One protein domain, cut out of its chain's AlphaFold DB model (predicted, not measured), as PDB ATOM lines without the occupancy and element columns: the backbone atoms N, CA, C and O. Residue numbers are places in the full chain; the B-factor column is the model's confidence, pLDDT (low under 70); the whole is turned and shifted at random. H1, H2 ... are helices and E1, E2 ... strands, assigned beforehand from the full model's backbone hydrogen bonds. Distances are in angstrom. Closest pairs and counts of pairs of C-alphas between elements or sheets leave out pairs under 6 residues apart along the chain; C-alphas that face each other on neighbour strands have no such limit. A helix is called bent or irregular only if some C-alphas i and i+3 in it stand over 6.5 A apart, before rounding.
ATOM      1  N   ILE A   2     -27.061 -13.047 -26.502       67.69
ATOM      2  CA  ILE A   2     -27.855 -14.080 -25.802       67.69
ATOM      3  C   ILE A   2     -27.859 -15.444 -26.529       67.69
ATOM      4  O   ILE A   2     -27.610 -16.474 -25.910       67.69
ATOM      5  N   PHE A   3     -28.030 -15.454 -27.855       66.56
ATOM      6  CA  PHE A   3     -28.042 -16.683 -28.665       66.56
ATOM      7  C   PHE A   3     -26.734 -17.489 -28.608       66.56
ATOM      8  O   PHE A   3     -26.767 -18.717 -28.562       66.56
ATOM      9  N   LEU A   4     -25.579 -16.813 -28.552       74.06
ATOM     10  CA  LEU A   4     -24.278 -17.478 -28.443       74.06
ATOM     11  C   LEU A   4     -24.122 -18.172 -27.083       74.06
ATOM     12  O   LEU A   4     -23.622 -19.290 -27.022       74.06
ATOM     13  N   GLY A   5     -24.597 -17.539 -26.005       74.56
ATOM     14  CA  GLY A   5     -24.589 -18.135 -24.667       74.56
ATOM     15  C   GLY A   5     -25.396 -19.433 -24.606       74.56
ATOM     16  O   GLY A   5     -24.908 -20.438 -24.093       74.56
ATOM     17  N   PHE A   6     -26.590 -19.447 -25.206       73.94
ATOM     18  CA  PHE A   6     -27.420 -20.650 -25.294       73.94
ATOM     19  C   PHE A   6     -26.789 -21.753 -26.151       73.94
ATOM     20  O   PHE A   6     -26.788 -22.914 -25.743       73.94
ATOM     21  N   ALA A   7     -26.185 -21.397 -27.287       71.56
ATOM     22  CA  ALA A   7     -25.490 -22.358 -28.139       71.56
ATOM     23  C   ALA A   7     -24.290 -23.010 -27.423       71.56
ATOM     24  O   ALA A   7     -24.116 -24.229 -27.493       71.56
ATOM     25  N   LEU A   8     -23.495 -22.223 -26.689       81.38
ATOM     26  CA  LEU A   8     -22.375 -22.732 -25.890       81.38
ATOM     27  C   LEU A   8     -22.850 -23.627 -24.741       81.38
ATOM     28  O   LEU A   8     -22.268 -24.687 -24.515       81.38
ATOM     29  N   LEU A   9     -23.926 -23.239 -24.051       78.94
ATOM     30  CA  LEU A   9     -24.532 -24.044 -22.990       78.94
ATOM     31  C   LEU A   9     -25.053 -25.382 -23.529       78.94
ATOM     32  O   LEU A   9     -24.828 -26.429 -22.920       78.94
ATOM     33  N   GLY A  10     -25.680 -25.363 -24.705       77.12
ATOM     34  CA  GLY A  10     -26.106 -26.565 -25.406       77.12
ATOM     35  C   GLY A  10     -24.932 -27.473 -25.788       77.12
ATOM     36  O   GLY A  10     -24.963 -28.670 -25.498       77.12
ATOM     37  N   LEU A  11     -23.875 -26.923 -26.397       81.12
ATOM     38  CA  LEU A  11     -22.667 -27.675 -26.775       81.12
ATOM     39  C   LEU A  11     -21.975 -28.304 -25.562       81.12
ATOM     40  O   LEU A  11     -21.637 -29.491 -25.590       81.12
ATOM     41  N   PHE A  12     -21.805 -27.532 -24.487       84.38
ATOM     42  CA  PHE A  12     -21.279 -28.037 -23.222       84.38
ATOM     43  C   PHE A  12     -22.151 -29.177 -22.681       84.38
ATOM     44  O   PHE A  12     -21.628 -30.226 -22.299       84.38
ATOM     45  N   GLY A  13     -23.475 -29.005 -22.738       79.81
ATOM     46  CA  GLY A  13     -24.448 -30.043 -22.419       79.81
ATOM     47  C   GLY A  13     -24.183 -31.332 -23.194       79.81
ATOM     48  O   GLY A  13     -23.995 -32.370 -22.566       79.81
ATOM     49  N   ILE A  14     -24.070 -31.267 -24.529       79.62
ATOM     50  CA  ILE A  14     -23.800 -32.422 -25.410       79.62
ATOM     51  C   ILE A  14     -22.509 -33.156 -25.016       79.62
ATOM     52  O   ILE A  14     -22.505 -34.387 -24.908       79.62
ATOM     53  N   VAL A  15     -21.414 -32.431 -24.770       86.12
ATOM     54  CA  VAL A  15     -20.141 -33.044 -24.346       86.12
ATOM     55  C   VAL A  15     -20.310 -33.774 -23.012       86.12
ATOM     56  O   VAL A  15     -19.885 -34.929 -22.874       86.12
ATOM     57  N   LEU A  16     -20.989 -33.142 -22.053       82.50
ATOM     58  CA  LEU A  16     -21.279 -33.728 -20.749       82.50
ATOM     59  C   LEU A  16     -22.116 -35.012 -20.881       82.50
ATOM     60  O   LEU A  16     -21.819 -35.998 -20.204       82.50
ATOM     61  N   VAL A  17     -23.079 -35.059 -21.812       80.44
ATOM     62  CA  VAL A  17     -23.883 -36.265 -22.102       80.44
ATOM     63  C   VAL A  17     -22.997 -37.454 -22.443       80.44
ATOM     64  O   VAL A  17     -23.158 -38.544 -21.887       80.44
ATOM     65  N   VAL A  18     -22.046 -37.259 -23.357       85.19
ATOM     66  CA  VAL A  18     -21.165 -38.335 -23.822       85.19
ATOM     67  C   VAL A  18     -20.322 -38.871 -22.666       85.19
ATOM     68  O   VAL A  18     -20.170 -40.090 -22.529       85.19
ATOM     69  N   VAL A  19     -19.808 -37.980 -21.816       87.19
ATOM     70  CA  VAL A  19     -19.036 -38.348 -20.621       87.19
ATOM     71  C   VAL A  19     -19.902 -39.142 -19.643       87.19
ATOM     72  O   VAL A  19     -19.523 -40.246 -19.254       87.19
ATOM     73  N   VAL A  20     -21.094 -38.647 -19.313       85.62
ATOM     74  CA  VAL A  20     -22.028 -39.277 -18.365       85.62
ATOM     75  C   VAL A  20     -22.468 -40.661 -18.839       85.62
ATOM     76  O   VAL A  20     -22.417 -41.627 -18.074       85.62
ATOM     77  N   ILE A  21     -22.849 -40.801 -20.112       84.56
ATOM     78  CA  ILE A  21     -23.249 -42.096 -20.679       84.56
ATOM     79  C   ILE A  21     -22.079 -43.080 -20.623       84.56
ATOM     80  O   ILE A  21     -22.273 -44.252 -20.276       84.56
ATOM     81  N   ARG A  22     -20.860 -42.633 -20.944       88.50
ATOM     82  CA  ARG A  22     -19.659 -43.475 -20.845       88.50
ATOM     83  C   ARG A  22     -19.384 -43.892 -19.400       88.50
ATOM     84  O   ARG A  22     -19.135 -45.076 -19.174       88.50
ATOM     85  N   SER A  23     -19.499 -42.981 -18.440       86.69
ATOM     86  CA  SER A  23     -19.326 -43.265 -17.010       86.69
ATOM     87  C   SER A  23     -20.364 -44.263 -16.492       86.69
ATOM     88  O   SER A  23     -19.991 -45.300 -15.943       86.69
ATOM     89  N   ASN A  24     -21.653 -44.054 -16.777       87.38
ATOM     90  CA  ASN A  24     -22.719 -44.986 -16.392       87.38
ATOM     91  C   ASN A  24     -22.524 -46.371 -17.030       87.38
ATOM     92  O   ASN A  24     -22.756 -47.398 -16.390       87.38
ATOM     93  N   ARG A  25     -22.053 -46.439 -18.284       87.44
ATOM     94  CA  ARG A  25     -21.716 -47.718 -18.934       87.44
ATOM     95  C   ARG A  25     -20.542 -48.425 -18.256       87.44
ATOM     96  O   ARG A  25     -20.581 -49.648 -18.151       87.44
ATOM     97  N   ARG A  26     -19.523 -47.690 -17.798       87.31
ATOM     98  CA  ARG A  26     -18.395 -48.264 -17.044       87.31
ATOM     99  C   ARG A  26     -18.862 -48.846 -15.710       87.31
ATOM    100  O   ARG A  26     -18.563 -50.005 -15.443       87.31
ATOM    101  N   ILE A  27     -19.670 -48.108 -14.943       83.88
ATOM    102  CA  ILE A  27     -20.233 -48.576 -13.660       83.88
ATOM    103  C   ILE A  27     -21.066 -49.849 -13.861       83.88
ATOM    104  O   ILE A  27     -20.891 -50.825 -13.137       83.88
ATOM    105  N   ALA A  28     -21.921 -49.874 -14.888       85.12
ATOM    106  CA  ALA A  28     -22.756 -51.036 -15.186       85.12
ATOM    107  C   ALA A  28     -21.943 -52.292 -15.545       85.12
ATOM    108  O   ALA A  28     -22.370 -53.402 -15.239       85.12
ATOM    109  N   ARG A  29     -20.791 -52.132 -16.210       86.06
ATOM    110  CA  ARG A  29     -19.919 -53.247 -16.616       86.06
ATOM    111  C   ARG A  29     -18.975 -53.709 -15.511       86.06
ATOM    112  O   ARG A  29     -18.573 -54.863 -15.523       86.06
ATOM    113  N   GLY A  30     -18.636 -52.840 -14.563       81.19
ATOM    114  CA  GLY A  30     -17.691 -53.136 -13.484       81.19
ATOM    115  C   GLY A  30     -18.214 -54.073 -12.389       81.19
ATOM    116  O   GLY A  30     -17.609 -54.115 -11.326       81.19
ATOM    117  N   GLY A  31     -19.356 -54.749 -12.586       74.31
ATOM    118  CA  GLY A  31     -19.911 -55.768 -11.674       74.31
ATOM    119  C   GLY A  31     -20.349 -55.279 -10.287       74.31
ATOM    120  O   GLY A  31     -20.955 -56.024  -9.529       74.31
ATOM    121  N   SER A  32     -20.090 -54.017  -9.956       74.69
ATOM    122  CA  SER A  32     -20.285 -53.426  -8.629       74.69
ATOM    123  C   SER A  32     -21.551 -52.566  -8.536       74.69
ATOM    124  O   SER A  32     -21.719 -51.778  -7.602       74.69
ATOM    125  N   ALA A  33     -22.442 -52.659  -9.525       83.56
ATOM    126  CA  ALA A  33     -23.715 -51.952  -9.536       83.56
ATOM    127  C   ALA A  33     -24.760 -52.724  -8.718       83.56
ATOM    128  O   ALA A  33     -25.006 -53.902  -8.964       83.56
ATOM    129  N   SER A  34     -25.411 -52.057  -7.765       89.50
ATOM    130  CA  SER A  34     -26.500 -52.670  -7.001       89.50
ATOM    131  C   SER A  34     -27.745 -52.880  -7.873       89.50
ATOM    132  O   SER A  34     -27.983 -52.141  -8.833       89.50
ATOM    133  N   ALA A  35     -28.599 -53.844  -7.511       90.56
ATOM    134  CA  ALA A  35     -29.867 -54.085  -8.212       90.56
ATOM    135  C   ALA A  35     -30.753 -52.824  -8.271       90.56
ATOM    136  O   ALA A  35     -31.328 -52.509  -9.312       90.56
ATOM    137  N   ARG A  36     -30.790 -52.044  -7.178       90.69
ATOM    138  CA  ARG A  36     -31.500 -50.757  -7.120       90.69
ATOM    139  C   ARG A  36     -30.964 -49.767  -8.159       90.69
ATOM    140  O   ARG A  36     -31.758 -49.119  -8.836       90.69
ATOM    141  N   TRP A  37     -29.645 -49.680  -8.326       91.06
ATOM    142  CA  TRP A  37     -29.035 -48.805  -9.330       91.06
ATOM    143  C   TRP A  37     -29.356 -49.260 -10.761       91.06
ATOM    144  O   TRP A  37     -29.655 -48.430 -11.614       91.06
ATOM    145  N   LEU A  38     -29.370 -50.570 -11.030       90.56
ATOM    146  CA  LEU A  38     -29.741 -51.103 -12.349       90.56
ATOM    147  C   LEU A  38     -31.201 -50.795 -12.713       90.56
ATOM    148  O   LEU A  38     -31.484 -50.423 -13.855       90.56
ATOM    149  N   ILE A  39     -32.117 -50.889 -11.744       93.25
ATOM    150  CA  ILE A  39     -33.521 -50.490 -11.918       93.25
ATOM    151  C   ILE A  39     -33.612 -48.984 -12.194       93.25
ATOM    152  O   ILE A  39     -34.239 -48.582 -13.176       93.25
ATOM    153  N   ALA A  40     -32.938 -48.157 -11.386       93.00
ATOM    154  CA  ALA A  40     -32.893 -46.708 -11.588       93.00
ATOM    155  C   ALA A  40     -32.329 -46.342 -12.970       93.00
ATOM    156  O   ALA A  40     -32.865 -45.468 -13.647       93.00
ATOM    157  N   ARG A  41     -31.310 -47.065 -13.448       91.88
ATOM    158  CA  ARG A  41     -30.751 -46.900 -14.794       91.88
ATOM    159  C   ARG A  41     -31.763 -47.191 -15.895       91.88
ATOM    160  O   ARG A  41     -31.815 -46.449 -16.876       91.88
ATOM    161  N   ARG A  42     -32.559 -48.253 -15.755       93.44
ATOM    162  CA  ARG A  42     -33.594 -48.606 -16.739       93.44
ATOM    163  C   ARG A  42     -34.665 -47.519 -16.821       93.44
ATOM    164  O   ARG A  42     -34.976 -47.066 -17.921       93.44
ATOM    165  N   TRP A  43     -35.164 -47.063 -15.674       94.62
ATOM    166  CA  TRP A  43     -36.139 -45.970 -15.609       94.62
ATOM    167  C   TRP A  43     -35.572 -44.651 -16.121       94.62
ATOM    168  O   TRP A  43     -36.236 -43.963 -16.888       94.62
ATOM    169  N   SER A  44     -34.320 -44.342 -15.781       93.56
ATOM    170  CA  SER A  44     -33.606 -43.183 -16.313       93.56
ATOM    171  C   SER A  44     -33.542 -43.227 -17.843       93.56
ATOM    172  O   SER A  44     -33.791 -42.211 -18.482       93.56
ATOM    173  N   GLY A  45     -33.312 -44.395 -18.456       91.50
ATOM    174  CA  GLY A  45     -33.356 -44.562 -19.913       91.50
ATOM    175  C   GLY A  45     -34.728 -44.260 -20.530       91.50
ATOM    176  O   GLY A  45     -34.801 -43.548 -21.528       91.50
ATOM    177  N   LEU A  46     -35.815 -44.738 -19.918       94.69
ATOM    178  CA  LEU A  46     -37.177 -44.428 -20.376       94.69
ATOM    179  C   LEU A  46     -37.491 -42.935 -20.236       94.69
ATOM    180  O   LEU A  46     -37.976 -42.314 -21.180       94.69
ATOM    181  N   LEU A  47     -37.144 -42.344 -19.089       96.06
ATOM    182  CA  LEU A  47     -37.320 -40.916 -18.839       96.06
ATOM    183  C   LEU A  47     -36.481 -40.069 -19.806       96.06
ATOM    184  O   LEU A  47     -36.932 -39.019 -20.242       96.06
ATOM    185  N   SER A  48     -35.292 -40.546 -20.184       94.38
ATOM    186  CA  SER A  48     -34.422 -39.889 -21.168       94.38
ATOM    187  C   SER A  48     -35.136 -39.762 -22.514       94.38
ATOM    188  O   SER A  48     -35.200 -38.679 -23.084       94.38
ATOM    189  N   ILE A  49     -35.732 -40.853 -23.001       94.88
ATOM    190  CA  ILE A  49     -36.483 -40.844 -24.263       94.88
ATOM    191  C   ILE A  49     -37.707 -39.930 -24.145       94.88
ATOM    192  O   ILE A  49     -37.930 -39.099 -25.022       94.88
ATOM    193  N   ALA A  50     -38.466 -40.045 -23.052       97.00
ATOM    194  CA  ALA A  50     -39.661 -39.235 -22.830       97.00
ATOM    195  C   ALA A  50     -39.347 -37.729 -22.801       97.00
ATOM    196  O   ALA A  50     -40.016 -36.957 -23.481       97.00
ATOM    197  N   LEU A  51     -38.303 -37.313 -22.075       96.19
ATOM    198  CA  LEU A  51     -37.870 -35.913 -22.024       96.19
ATOM    199  C   LEU A  51     -37.286 -35.442 -23.359       96.19
ATOM    200  O   LEU A  51     -37.554 -34.316 -23.771       96.19
ATOM    201  N   GLY A  52     -36.533 -36.296 -24.056       95.06
ATOM    202  CA  GLY A  52     -36.023 -35.996 -25.391       95.06
ATOM    203  C   GLY A  52     -37.155 -35.697 -26.376       95.06
ATOM    204  O   GLY A  52     -37.129 -34.661 -27.033       95.06
ATOM    205  N   ILE A  53     -38.184 -36.548 -26.434       95.69
ATOM    206  CA  ILE A  53     -39.374 -36.315 -27.274       95.69
ATOM    207  C   ILE A  53     -40.141 -35.079 -26.791       95.69
ATOM    208  O   ILE A  53     -40.503 -34.226 -27.595       95.69
ATOM    209  N   GLY A  54     -40.345 -34.954 -25.476       96.12
ATOM    210  CA  GLY A  54     -41.025 -33.816 -24.858       96.12
ATOM    211  C   GLY A  54     -40.384 -32.471 -25.201       96.12
ATOM    212  O   GLY A  54     -41.097 -31.482 -25.355       96.12
ATOM    213  N   SER A  55     -39.061 -32.441 -25.404       95.50
ATOM    214  CA  SER A  55     -38.332 -31.222 -25.770       95.50
ATOM    215  C   SER A  55     -38.810 -30.580 -27.075       95.50
ATOM    216  O   SER A  55     -38.745 -29.360 -27.206       95.50
ATOM    217  N   TYR A  56     -39.358 -31.369 -28.006       93.06
ATOM    218  CA  TYR A  56     -39.917 -30.865 -29.262       93.06
ATOM    219  C   TYR A  56     -41.130 -29.946 -29.047       93.06
ATOM    220  O   TYR A  56     -41.405 -29.065 -29.856       93.06
ATOM    221  N   PHE A  57     -41.848 -30.125 -27.937       94.44
ATOM    222  CA  PHE A  57     -43.046 -29.349 -27.615       94.44
ATOM    223  C   PHE A  57     -42.746 -28.099 -26.782       94.44
ATOM    224  O   PHE A  57     -43.670 -27.360 -26.441       94.44
ATOM    225  N   ILE A  58     -41.477 -27.844 -26.450       93.81
ATOM    226  CA  ILE A  58     -41.075 -26.660 -25.695       93.81
ATOM    227  C   ILE A  58     -41.057 -25.458 -26.633       93.81
ATOM    228  O   ILE A  58     -40.311 -25.414 -27.612       93.81
ATOM    229  N   TRP A  59     -41.865 -24.460 -26.294       93.75
ATOM    230  CA  TRP A  59     -41.883 -23.170 -26.962       93.75
ATOM    231  C   TRP A  59     -42.130 -22.060 -25.946       93.75
ATOM    232  O   TRP A  59     -42.677 -22.303 -24.868       93.75
ATOM    233  N   TYR A  60     -41.727 -20.842 -26.286       91.62
ATOM    234  CA  TYR A  60     -41.954 -19.663 -25.459       91.62
ATOM    235  C   TYR A  60     -42.188 -18.419 -26.326       91.62
ATOM    236  O   TYR A  60     -41.689 -18.351 -27.455       91.62
ATOM    237  N   PRO A  61     -42.968 -17.442 -25.828       93.06
ATOM    238  CA  PRO A  61     -43.135 -16.170 -26.507       93.06
ATOM    239  C   PRO A  61     -41.871 -15.318 -26.348       93.06
ATOM    240  O   PRO A  61     -41.337 -15.178 -25.245       93.06
ATOM    241  N   LEU A  62     -41.414 -14.719 -27.440       90.06
ATOM    242  CA  LEU A  62     -40.356 -13.717 -27.457       90.06
ATOM    243  C   LEU A  62     -40.957 -12.408 -27.970       90.06
ATOM    244  O   LEU A  62     -41.476 -12.362 -29.078       90.06
ATOM    245  N   HIS A  63     -40.920 -11.362 -27.152       91.88
ATOM    246  CA  HIS A  63     -41.397 -10.044 -27.558       91.88
ATOM    247  C   HIS A  63     -40.225  -9.262 -28.131       91.88
ATOM    248  O   HIS A  63     -39.252  -9.023 -27.413       91.88
ATOM    249  N   ASP A  64     -40.325  -8.883 -29.400       85.25
ATOM    250  CA  ASP A  64     -39.304  -8.099 -30.085       85.25
ATOM    251  C   ASP A  64     -39.961  -7.052 -30.987       85.25
ATOM    252  O   ASP A  64     -40.936  -7.343 -31.674       85.25
ATOM    253  N   HIS A  65     -39.477  -5.811 -30.929       86.81
ATOM    254  CA  HIS A  65     -39.979  -4.680 -31.727       86.81
ATOM    255  C   HIS A  65     -41.513  -4.465 -31.752       86.81
ATOM    256  O   HIS A  65     -42.051  -3.901 -32.700       86.81
ATOM    257  N   GLY A  66     -42.225  -4.844 -30.684       89.88
ATOM    258  CA  GLY A  66     -43.688  -4.707 -30.589       89.88
ATOM    259  C   GLY A  66     -44.472  -5.890 -31.164       89.88
ATOM    260  O   GLY A  66     -45.700  -5.888 -31.103       89.88
ATOM    261  N   GLU A  67     -43.780  -6.916 -31.652       89.38
ATOM    262  CA  GLU A  67     -44.358  -8.164 -32.137       89.38
ATOM    263  C   GLU A  67     -44.069  -9.316 -31.163       89.38
ATOM    264  O   GLU A  67     -43.037  -9.353 -30.486       89.38
ATOM    265  N   THR A  68     -44.988 -10.282 -31.088       91.62
ATOM    266  CA  THR A  68     -44.815 -11.497 -30.284       91.62
ATOM    267  C   THR A  68     -44.473 -12.668 -31.192       91.62
ATOM    268  O   THR A  68     -45.318 -13.176 -31.926       91.62
ATOM    269  N   TRP A  69     -43.236 -13.130 -31.088       91.50
ATOM    270  CA  TRP A  69     -42.714 -14.280 -31.806       91.50
ATOM    271  C   TRP A  69     -42.935 -15.553 -30.999       91.50
ATOM    272  O   TRP A  69     -42.779 -15.565 -29.773       91.50
ATOM    273  N   ARG A  70     -43.243 -16.658 -31.677       92.38
ATOM    274  CA  ARG A  70     -43.271 -17.987 -31.060       92.38
ATOM    275  C   ARG A  70     -41.963 -18.702 -31.356       92.38
ATOM    276  O   ARG A  70     -41.731 -19.145 -32.477       92.38
ATOM    277  N   VAL A  71     -41.131 -18.866 -30.336       91.81
ATOM    278  CA  VAL A  71     -39.841 -19.547 -30.456       91.81
ATOM    279  C   VAL A  71     -39.968 -20.981 -29.960       91.81
ATOM    280  O   VAL A  71     -40.483 -21.211 -28.868       91.81
ATOM    281  N   MET A  72     -39.501 -21.946 -30.749       93.25
ATOM    282  CA  MET A  72     -39.453 -23.364 -30.394       93.25
ATOM    283  C   MET A  72     -38.027 -23.823 -30.100       93.25
ATOM    284  O   MET A  72     -37.080 -23.448 -30.795       93.25
ATOM    285  N   GLY A  73     -37.907 -24.730 -29.134       90.25
ATOM    286  CA  GLY A  73     -36.648 -25.362 -28.765       90.25
ATOM    287  C   GLY A  73     -35.866 -24.592 -27.702       90.25
ATOM    288  O   GLY A  73     -35.842 -23.366 -27.661       90.25
ATOM    289  N   PHE A  74     -35.228 -25.349 -26.814       89.56
ATOM    290  CA  PHE A  74     -34.339 -24.849 -25.772       89.56
ATOM    291  C   PHE A  74     -33.375 -25.972 -25.362       89.56
ATOM    292  O   PHE A  74     -33.838 -27.096 -25.183       89.56
ATOM    293  N   PRO A  75     -32.068 -25.725 -25.167       88.06
ATOM    294  CA  PRO A  75     -31.361 -24.454 -25.344       88.06
ATOM    295  C   PRO A  75     -31.039 -24.123 -26.811       88.06
ATOM    296  O   PRO A  75     -30.572 -23.024 -27.098       88.06
ATOM    297  N   PHE A  76     -31.260 -25.043 -27.748       89.25
ATOM    298  CA  PHE A  76     -31.021 -24.798 -29.165       89.25
ATOM    299  C   PHE A  76     -32.286 -24.241 -29.815       89.25
ATOM    300  O   PHE A  76     -33.325 -24.897 -29.832       89.25
ATOM    301  N   PHE A  77     -32.190 -23.036 -30.365       89.19
ATOM    302  CA  PHE A  77     -33.280 -22.401 -31.098       89.19
ATOM    303  C   PHE A  77     -33.582 -23.211 -32.356       89.19
ATOM    304  O   PHE A  77     -32.760 -23.265 -33.270       89.19
ATOM    305  N   ALA A  78     -34.730 -23.884 -32.361       90.06
ATOM    306  CA  ALA A  78     -35.113 -24.801 -33.422       90.06
ATOM    307  C   ALA A  78     -35.988 -24.135 -34.473       90.06
ATOM    308  O   ALA A  78     -35.760 -24.351 -35.649       90.06
ATOM    309  N   ALA A  79     -36.960 -23.327 -34.069       90.00
ATOM    310  CA  ALA A  79     -37.791 -22.572 -34.999       90.00
ATOM    311  C   ALA A  79     -38.211 -21.249 -34.364       90.00
ATOM    312  O   ALA A  79     -38.271 -21.131 -33.136       90.00
ATOM    313  N   ALA A  80     -38.508 -20.262 -35.195       90.38
ATOM    314  CA  ALA A  80     -39.047 -18.983 -34.767       90.38
ATOM    315  C   ALA A  80     -40.139 -18.595 -35.755       90.38
ATOM    316  O   ALA A  80     -39.864 -18.444 -36.944       90.38
ATOM    317  N   PHE A  81     -41.360 -18.474 -35.244       91.25
ATOM    318  CA  PHE A  81     -42.528 -18.094 -36.019       91.25
ATOM    319  C   PHE A  81     -42.898 -16.648 -35.706       91.25
ATOM    320  O   PHE A  81     -43.029 -16.290 -34.530       91.25
ATOM    321  N   ASP A  82     -43.070 -15.843 -36.750       89.00
ATOM    322  CA  ASP A  82     -43.648 -14.501 -36.636       89.00
ATOM    323  C   ASP A  82     -45.155 -14.576 -36.283       89.00
ATOM    324  O   ASP A  82     -45.745 -15.667 -36.263       89.00
ATOM    325  N   PRO A  83     -45.822 -13.436 -36.014       87.44
ATOM    326  CA  PRO A  83     -47.266 -13.411 -35.771       87.44
ATOM    327  C   PRO A  83     -48.117 -13.943 -36.936       87.44
ATOM    328  O   PRO A  83     -49.277 -14.304 -36.736       87.44
ATOM    329  N   HIS A  84     -47.558 -13.995 -38.148       87.88
ATOM    330  CA  HIS A  84     -48.214 -14.491 -39.356       87.88
ATOM    331  C   HIS A  84     -48.004 -16.001 -39.582       87.88
ATOM    332  O   HIS A  84     -48.659 -16.584 -40.448       87.88
ATOM    333  N   GLY A  85     -47.154 -16.653 -38.782       84.19
ATOM    334  CA  GLY A  85     -46.854 -18.082 -38.848       84.19
ATOM    335  C   GLY A  85     -45.707 -18.465 -39.790       84.19
ATOM    336  O   GLY A  85     -45.533 -19.657 -40.053       84.19
ATOM    337  N   SER A  86     -44.921 -17.512 -40.291       84.69
ATOM    338  CA  SER A  86     -43.760 -17.796 -41.145       84.69
ATOM    339  C   SER A  86     -42.583 -18.296 -40.302       84.69
ATOM    340  O   SER A  86     -42.256 -17.678 -39.292       84.69
ATOM    341  N   ASP A  87     -41.940 -19.400 -40.702       82.81
ATOM    342  CA  ASP A  87     -40.728 -19.930 -40.049       82.81
ATOM    343  C   ASP A  87     -39.457 -19.310 -40.649       82.81
ATOM    344  O   ASP A  87     -39.260 -19.336 -41.865       82.81
ATOM    345  N   TYR A  88     -38.573 -18.806 -39.788       79.25
ATOM    346  CA  TYR A  88     -37.342 -18.109 -40.179       79.25
ATOM    347  C   TYR A  88     -36.050 -18.908 -39.942       79.25
ATOM    348  O   TYR A  88     -34.968 -18.425 -40.280       79.25
ATOM    349  N   VAL A  89     -36.116 -20.116 -39.369       76.12
ATOM    350  CA  VAL A  89     -34.908 -20.891 -38.997       76.12
ATOM    351  C   VAL A  89     -34.521 -21.925 -40.068       76.12
ATOM    352  O   VAL A  89     -33.331 -22.216 -40.275       76.12
ATOM    353  N   GLY A  90     -35.504 -22.430 -40.819       80.56
ATOM    354  CA  GLY A  90     -35.298 -23.215 -42.039       80.56
ATOM    355  C   GLY A  90     -34.459 -24.484 -41.831       80.56
ATOM    356  O   GLY A  90     -34.796 -25.362 -41.044       80.56
ATOM    357  N   ILE A  91     -33.346 -24.628 -42.560       82.62
ATOM    358  CA  ILE A  91     -32.536 -25.863 -42.546       82.62
ATOM    359  C   ILE A  91     -31.845 -26.135 -41.196       82.62
ATOM    360  O   ILE A  91     -31.498 -27.278 -40.889       82.62
ATOM    361  N   THR A  92     -31.657 -25.103 -40.368       83.00
ATOM    362  CA  THR A  92     -31.002 -25.247 -39.056       83.00
ATOM    363  C   THR A  92     -31.924 -25.837 -37.981       83.00
ATOM    364  O   THR A  92     -31.437 -26.292 -36.942       83.00
ATOM    365  N   THR A  93     -33.222 -25.965 -38.280       88.00
ATOM    366  CA  THR A  93     -34.232 -26.579 -37.413       88.00
ATOM    367  C   THR A  93     -33.883 -28.018 -37.048       88.00
ATOM    368  O   THR A  93     -33.932 -28.389 -35.877       88.00
ATOM    369  N   ILE A  94     -33.465 -28.841 -38.017       88.81
ATOM    370  CA  ILE A  94     -33.192 -30.267 -37.772       88.81
ATOM    371  C   ILE A  94     -32.017 -30.459 -36.789       88.81
ATOM    372  O   ILE A  94     -32.208 -31.143 -35.778       88.81
ATOM    373  N   PRO A  95     -30.826 -29.852 -36.999       90.38
ATOM    374  CA  PRO A  95     -29.738 -29.920 -36.024       90.38
ATOM    375  C   PRO A  95     -30.131 -29.430 -34.627       90.38
ATOM    376  O   PRO A  95     -29.751 -30.051 -33.634       90.38
ATOM    377  N   ALA A  96     -30.907 -28.348 -34.536       90.44
ATOM    378  CA  ALA A  96     -31.339 -27.791 -33.260       90.44
ATOM    379  C   ALA A  96     -32.329 -28.708 -32.523       90.44
ATOM    380  O   ALA A  96     -32.170 -28.934 -31.322       90.44
ATOM    381  N   VAL A  97     -33.293 -29.313 -33.228       92.88
ATOM    382  CA  VAL A  97     -34.197 -30.329 -32.657       92.88
ATOM    383  C   VAL A  97     -33.404 -31.525 -32.131       92.88
ATOM    384  O   VAL A  97     -33.637 -31.964 -31.005       92.88
ATOM    385  N   ILE A  98     -32.428 -32.021 -32.899       92.12
ATOM    386  CA  ILE A  98     -31.549 -33.113 -32.457       92.12
ATOM    387  C   ILE A  98     -30.754 -32.692 -31.213       92.12
ATOM    388  O   ILE A  98     -30.670 -33.455 -30.249       92.12
ATOM    389  N   GLY A  99     -30.205 -31.476 -31.200       91.25
ATOM    390  CA  GLY A  99     -29.489 -30.923 -30.052       91.25
ATOM    391  C   GLY A  99     -30.353 -30.874 -28.790       91.25
ATOM    392  O   GLY A  99     -29.924 -31.353 -27.739       91.25
ATOM    393  N   ASN A 100     -31.584 -30.366 -28.895       93.00
ATOM    394  CA  ASN A 100     -32.541 -30.305 -27.784       93.00
ATOM    395  C   ASN A 100     -32.913 -31.699 -27.280       93.00
ATOM    396  O   ASN A 100     -32.873 -31.944 -26.071       93.00
ATOM    397  N   PHE A 101     -33.195 -32.628 -28.198       94.31
ATOM    398  CA  PHE A 101     -33.484 -34.015 -27.853       94.31
ATOM    399  C   PHE A 101     -32.342 -34.617 -27.033       94.31
ATOM    400  O   PHE A 101     -32.573 -35.162 -25.955       94.31
ATOM    401  N   LEU A 102     -31.101 -34.494 -27.518       92.06
ATOM    402  CA  LEU A 102     -29.924 -35.042 -26.845       92.06
ATOM    403  C   LEU A 102     -29.675 -34.368 -25.491       92.06
ATOM    404  O   LEU A 102     -29.352 -35.061 -24.523       92.06
ATOM    405  N   PHE A 103     -29.855 -33.049 -25.409       91.31
ATOM    406  CA  PHE A 103     -29.724 -32.296 -24.166       91.31
ATOM    407  C   PHE A 103     -30.713 -32.805 -23.108       91.31
ATOM    408  O   PHE A 103     -30.296 -33.245 -22.037       91.31
ATOM    409  N   PHE A 104     -32.011 -32.842 -23.414       93.00
ATOM    410  CA  PHE A 104     -33.030 -33.280 -22.455       93.00
ATOM    411  C   PHE A 104     -32.956 -34.771 -22.133       93.00
ATOM    412  O   PHE A 104     -33.089 -35.157 -20.969       93.00
ATOM    413  N   ALA A 105     -32.662 -35.611 -23.128       92.44
ATOM    414  CA  ALA A 105     -32.451 -37.036 -22.910       92.44
ATOM    415  C   ALA A 105     -31.260 -37.319 -21.984       92.44
ATOM    416  O   ALA A 105     -31.176 -38.384 -21.378       92.44
ATOM    417  N   SER A 106     -30.335 -36.378 -21.824       89.88
ATOM    418  CA  SER A 106     -29.202 -36.571 -20.927       89.88
ATOM    419  C   SER A 106     -29.486 -36.289 -19.460       89.88
ATOM    420  O   SER A 106     -28.793 -36.847 -18.605       89.88
ATOM    421  N   LEU A 107     -30.497 -35.472 -19.145       91.06
ATOM    422  CA  LEU A 107     -30.745 -35.021 -17.772       91.06
ATOM    423  C   LEU A 107     -30.933 -36.196 -16.796       91.06
ATOM    424  O   LEU A 107     -30.262 -36.217 -15.760       91.06
ATOM    425  N   PRO A 108     -31.725 -37.241 -17.116       93.00
ATOM    426  CA  PRO A 108     -31.865 -38.391 -16.226       93.00
ATOM    427  C   PRO A 108     -30.567 -39.183 -16.063       93.00
ATOM    428  O   PRO A 108     -30.340 -39.786 -15.011       93.00
ATOM    429  N   GLN A 109     -29.713 -39.214 -17.092       90.62
ATOM    430  CA  GLN A 109     -28.416 -39.891 -17.020       90.62
ATOM    431  C   GLN A 109     -27.456 -39.124 -16.113       90.62
ATOM    432  O   GLN A 109     -26.713 -39.749 -15.353       90.62
ATOM    433  N   PHE A 110     -27.496 -37.790 -16.173       89.69
ATOM    434  CA  PHE A 110     -26.690 -36.921 -15.322       89.69
ATOM    435  C   PHE A 110     -27.099 -37.058 -13.858       89.69
ATOM    436  O   PHE A 110     -26.239 -37.273 -13.012       89.69
ATOM    437  N   ILE A 111     -28.403 -37.041 -13.567       90.81
ATOM    438  CA  ILE A 111     -28.928 -37.260 -12.209       90.81
ATOM    439  C   ILE A 111     -28.486 -38.626 -11.678       90.81
ATOM    440  O   ILE A 111     -27.988 -38.729 -10.557       90.81
ATOM    441  N   LEU A 112     -28.613 -39.680 -12.491       90.12
ATOM    442  CA  LEU A 112     -28.189 -41.025 -12.103       90.12
ATOM    443  C   LEU A 112     -26.686 -41.096 -11.802       90.12
ATOM    444  O   LEU A 112     -26.278 -41.758 -10.850       90.12
ATOM    445  N   TRP A 113     -25.864 -40.417 -12.602       88.12
ATOM    446  CA  TRP A 113     -24.423 -40.346 -12.384       88.12
ATOM    447  C   TRP A 113     -24.081 -39.548 -11.119       88.12
ATOM    448  O   TRP A 113     -23.372 -40.053 -10.252       88.12
ATOM    449  N   ALA A 114     -24.646 -38.350 -10.957       87.62
ATOM    450  CA  ALA A 114     -24.404 -37.479  -9.808       87.62
ATOM    451  C   ALA A 114     -24.809 -38.141  -8.479       87.62
ATOM    452  O   ALA A 114     -24.093 -38.049  -7.485       87.62
ATOM    453  N   THR A 115     -25.925 -38.875  -8.475       88.56
ATOM    454  CA  THR A 115     -26.411 -39.617  -7.298       88.56
ATOM    455  C   THR A 115     -25.671 -40.930  -7.043       88.56
ATOM    456  O   THR A 115     -25.814 -41.509  -5.969       88.56
ATOM    457  N   SER A 116     -24.862 -41.408  -7.996       82.56
ATOM    458  CA  SER A 116     -24.054 -42.619  -7.811       82.56
ATOM    459  C   SER A 116     -22.767 -42.400  -7.003       82.56
ATOM    460  O   SER A 116     -22.179 -43.389  -6.565       82.56
ATOM    461  N   GLY A 117     -22.398 -41.136  -6.744       63.84
ATOM    462  CA  GLY A 117     -21.238 -40.725  -5.944       63.84
ATOM    463  C   GLY A 117     -19.880 -41.041  -6.597       63.84
ATOM    464  O   GLY A 117     -19.777 -41.967  -7.405       63.84
TER     465      GLY A 117
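AT A GLANCE: This is residues 2 to 117 of the 119 residues of the protein "Orf120EGC135" of uncultured bacterium (UniProt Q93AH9). A rod made of two long helices, H1 and H2, which run opposite ways along its length with the arms of a bent third helix, H3a and H3b, between them, and a small three-stranded sheet that prolongs H2 at one end. H1 has no contact with the sheet, and the tight link from H1 to H2 lies towards the other end of the rod. The printed part has 116 residues, with named elements in the order H1, H2, E1, E2, E3, H3, and the class is mostly helix. The sheet has the order E1, E2, E3, all antiparallel. The whole is loose, with a radius of gyration of the C-alphas of 17.3 A and spans of 58 by 23 by 22 A.

HOW THE PARTS SIT: H1, residues 2 to 29, and H2, residues 35 to 57, are close but not clearly touching, at a shallow tilt of 26 degrees, opposite ways; their closest C-alphas, Ala 28 and Leu 38, are 7.5 A apart. E1, residues 59 to 64, E2, residues 67 to 72, and E3, residues 79 to 81, form a meander, each strand the antiparallel neighbour of the one before. In the hairpin E1 and E2, N 62 and O 69 are within hydrogen-bond range at 2.8 A; in the hairpin E2 and E3, N 72 and O 79 are at 2.8 A. H3, residues 90 to 115, was assigned as one helix by its hydrogen bonds but is bent, with C-alphas 105 and 108 6.8 A apart; its arms are H3a, residues 90 to 105, and H3b, residues 108 to 115, at a steep tilt of 36 degrees, only just beyond shallow. H3a is itself irregular, with C-alphas 91 and 94 6.53 A apart. H3a only grazes the sheet, with its residues 90 to 97. H2, with residues 47 to 56 alone, touches H3a at a shallow tilt of 24 degrees; their closest C-alphas, Ser 48 and Ala 105, are 3.9 A apart. H1 touches H3b with residues 17 to 24 alone, at a steep tilt of 67 degrees; the closest C-alphas are Val 20 and Phe 110, 6.0 A. Every O i to N i+4 pair is within hydrogen-bond range in H1 and H3b, against 17 of 19 in H2 and 10 of 12 in H3a.

IN THESE COORDINATES: H1 begins at C-alpha 2 (-27.855, -14.080, -25.802) and is 41.0 A long. H2 is 34.1 A long and ends at C-alpha 57 (-43.046, -29.349, -27.615). E1 measures 15.6 A, E2 16.1 A, E3 6.6 A, H3a 23.8 A and H3b 10.5 A. H3b ends at C-alpha 115 (-26.411, -39.617, -7.298).

THE WHOLE: The C-alphas of Gly 31 and Gly 66, 59.4 A apart, are the two farthest apart. The printed part has no cut and no long link. Its mean pLDDT is 87.6, and residues 2, 3 and 117 are under 70.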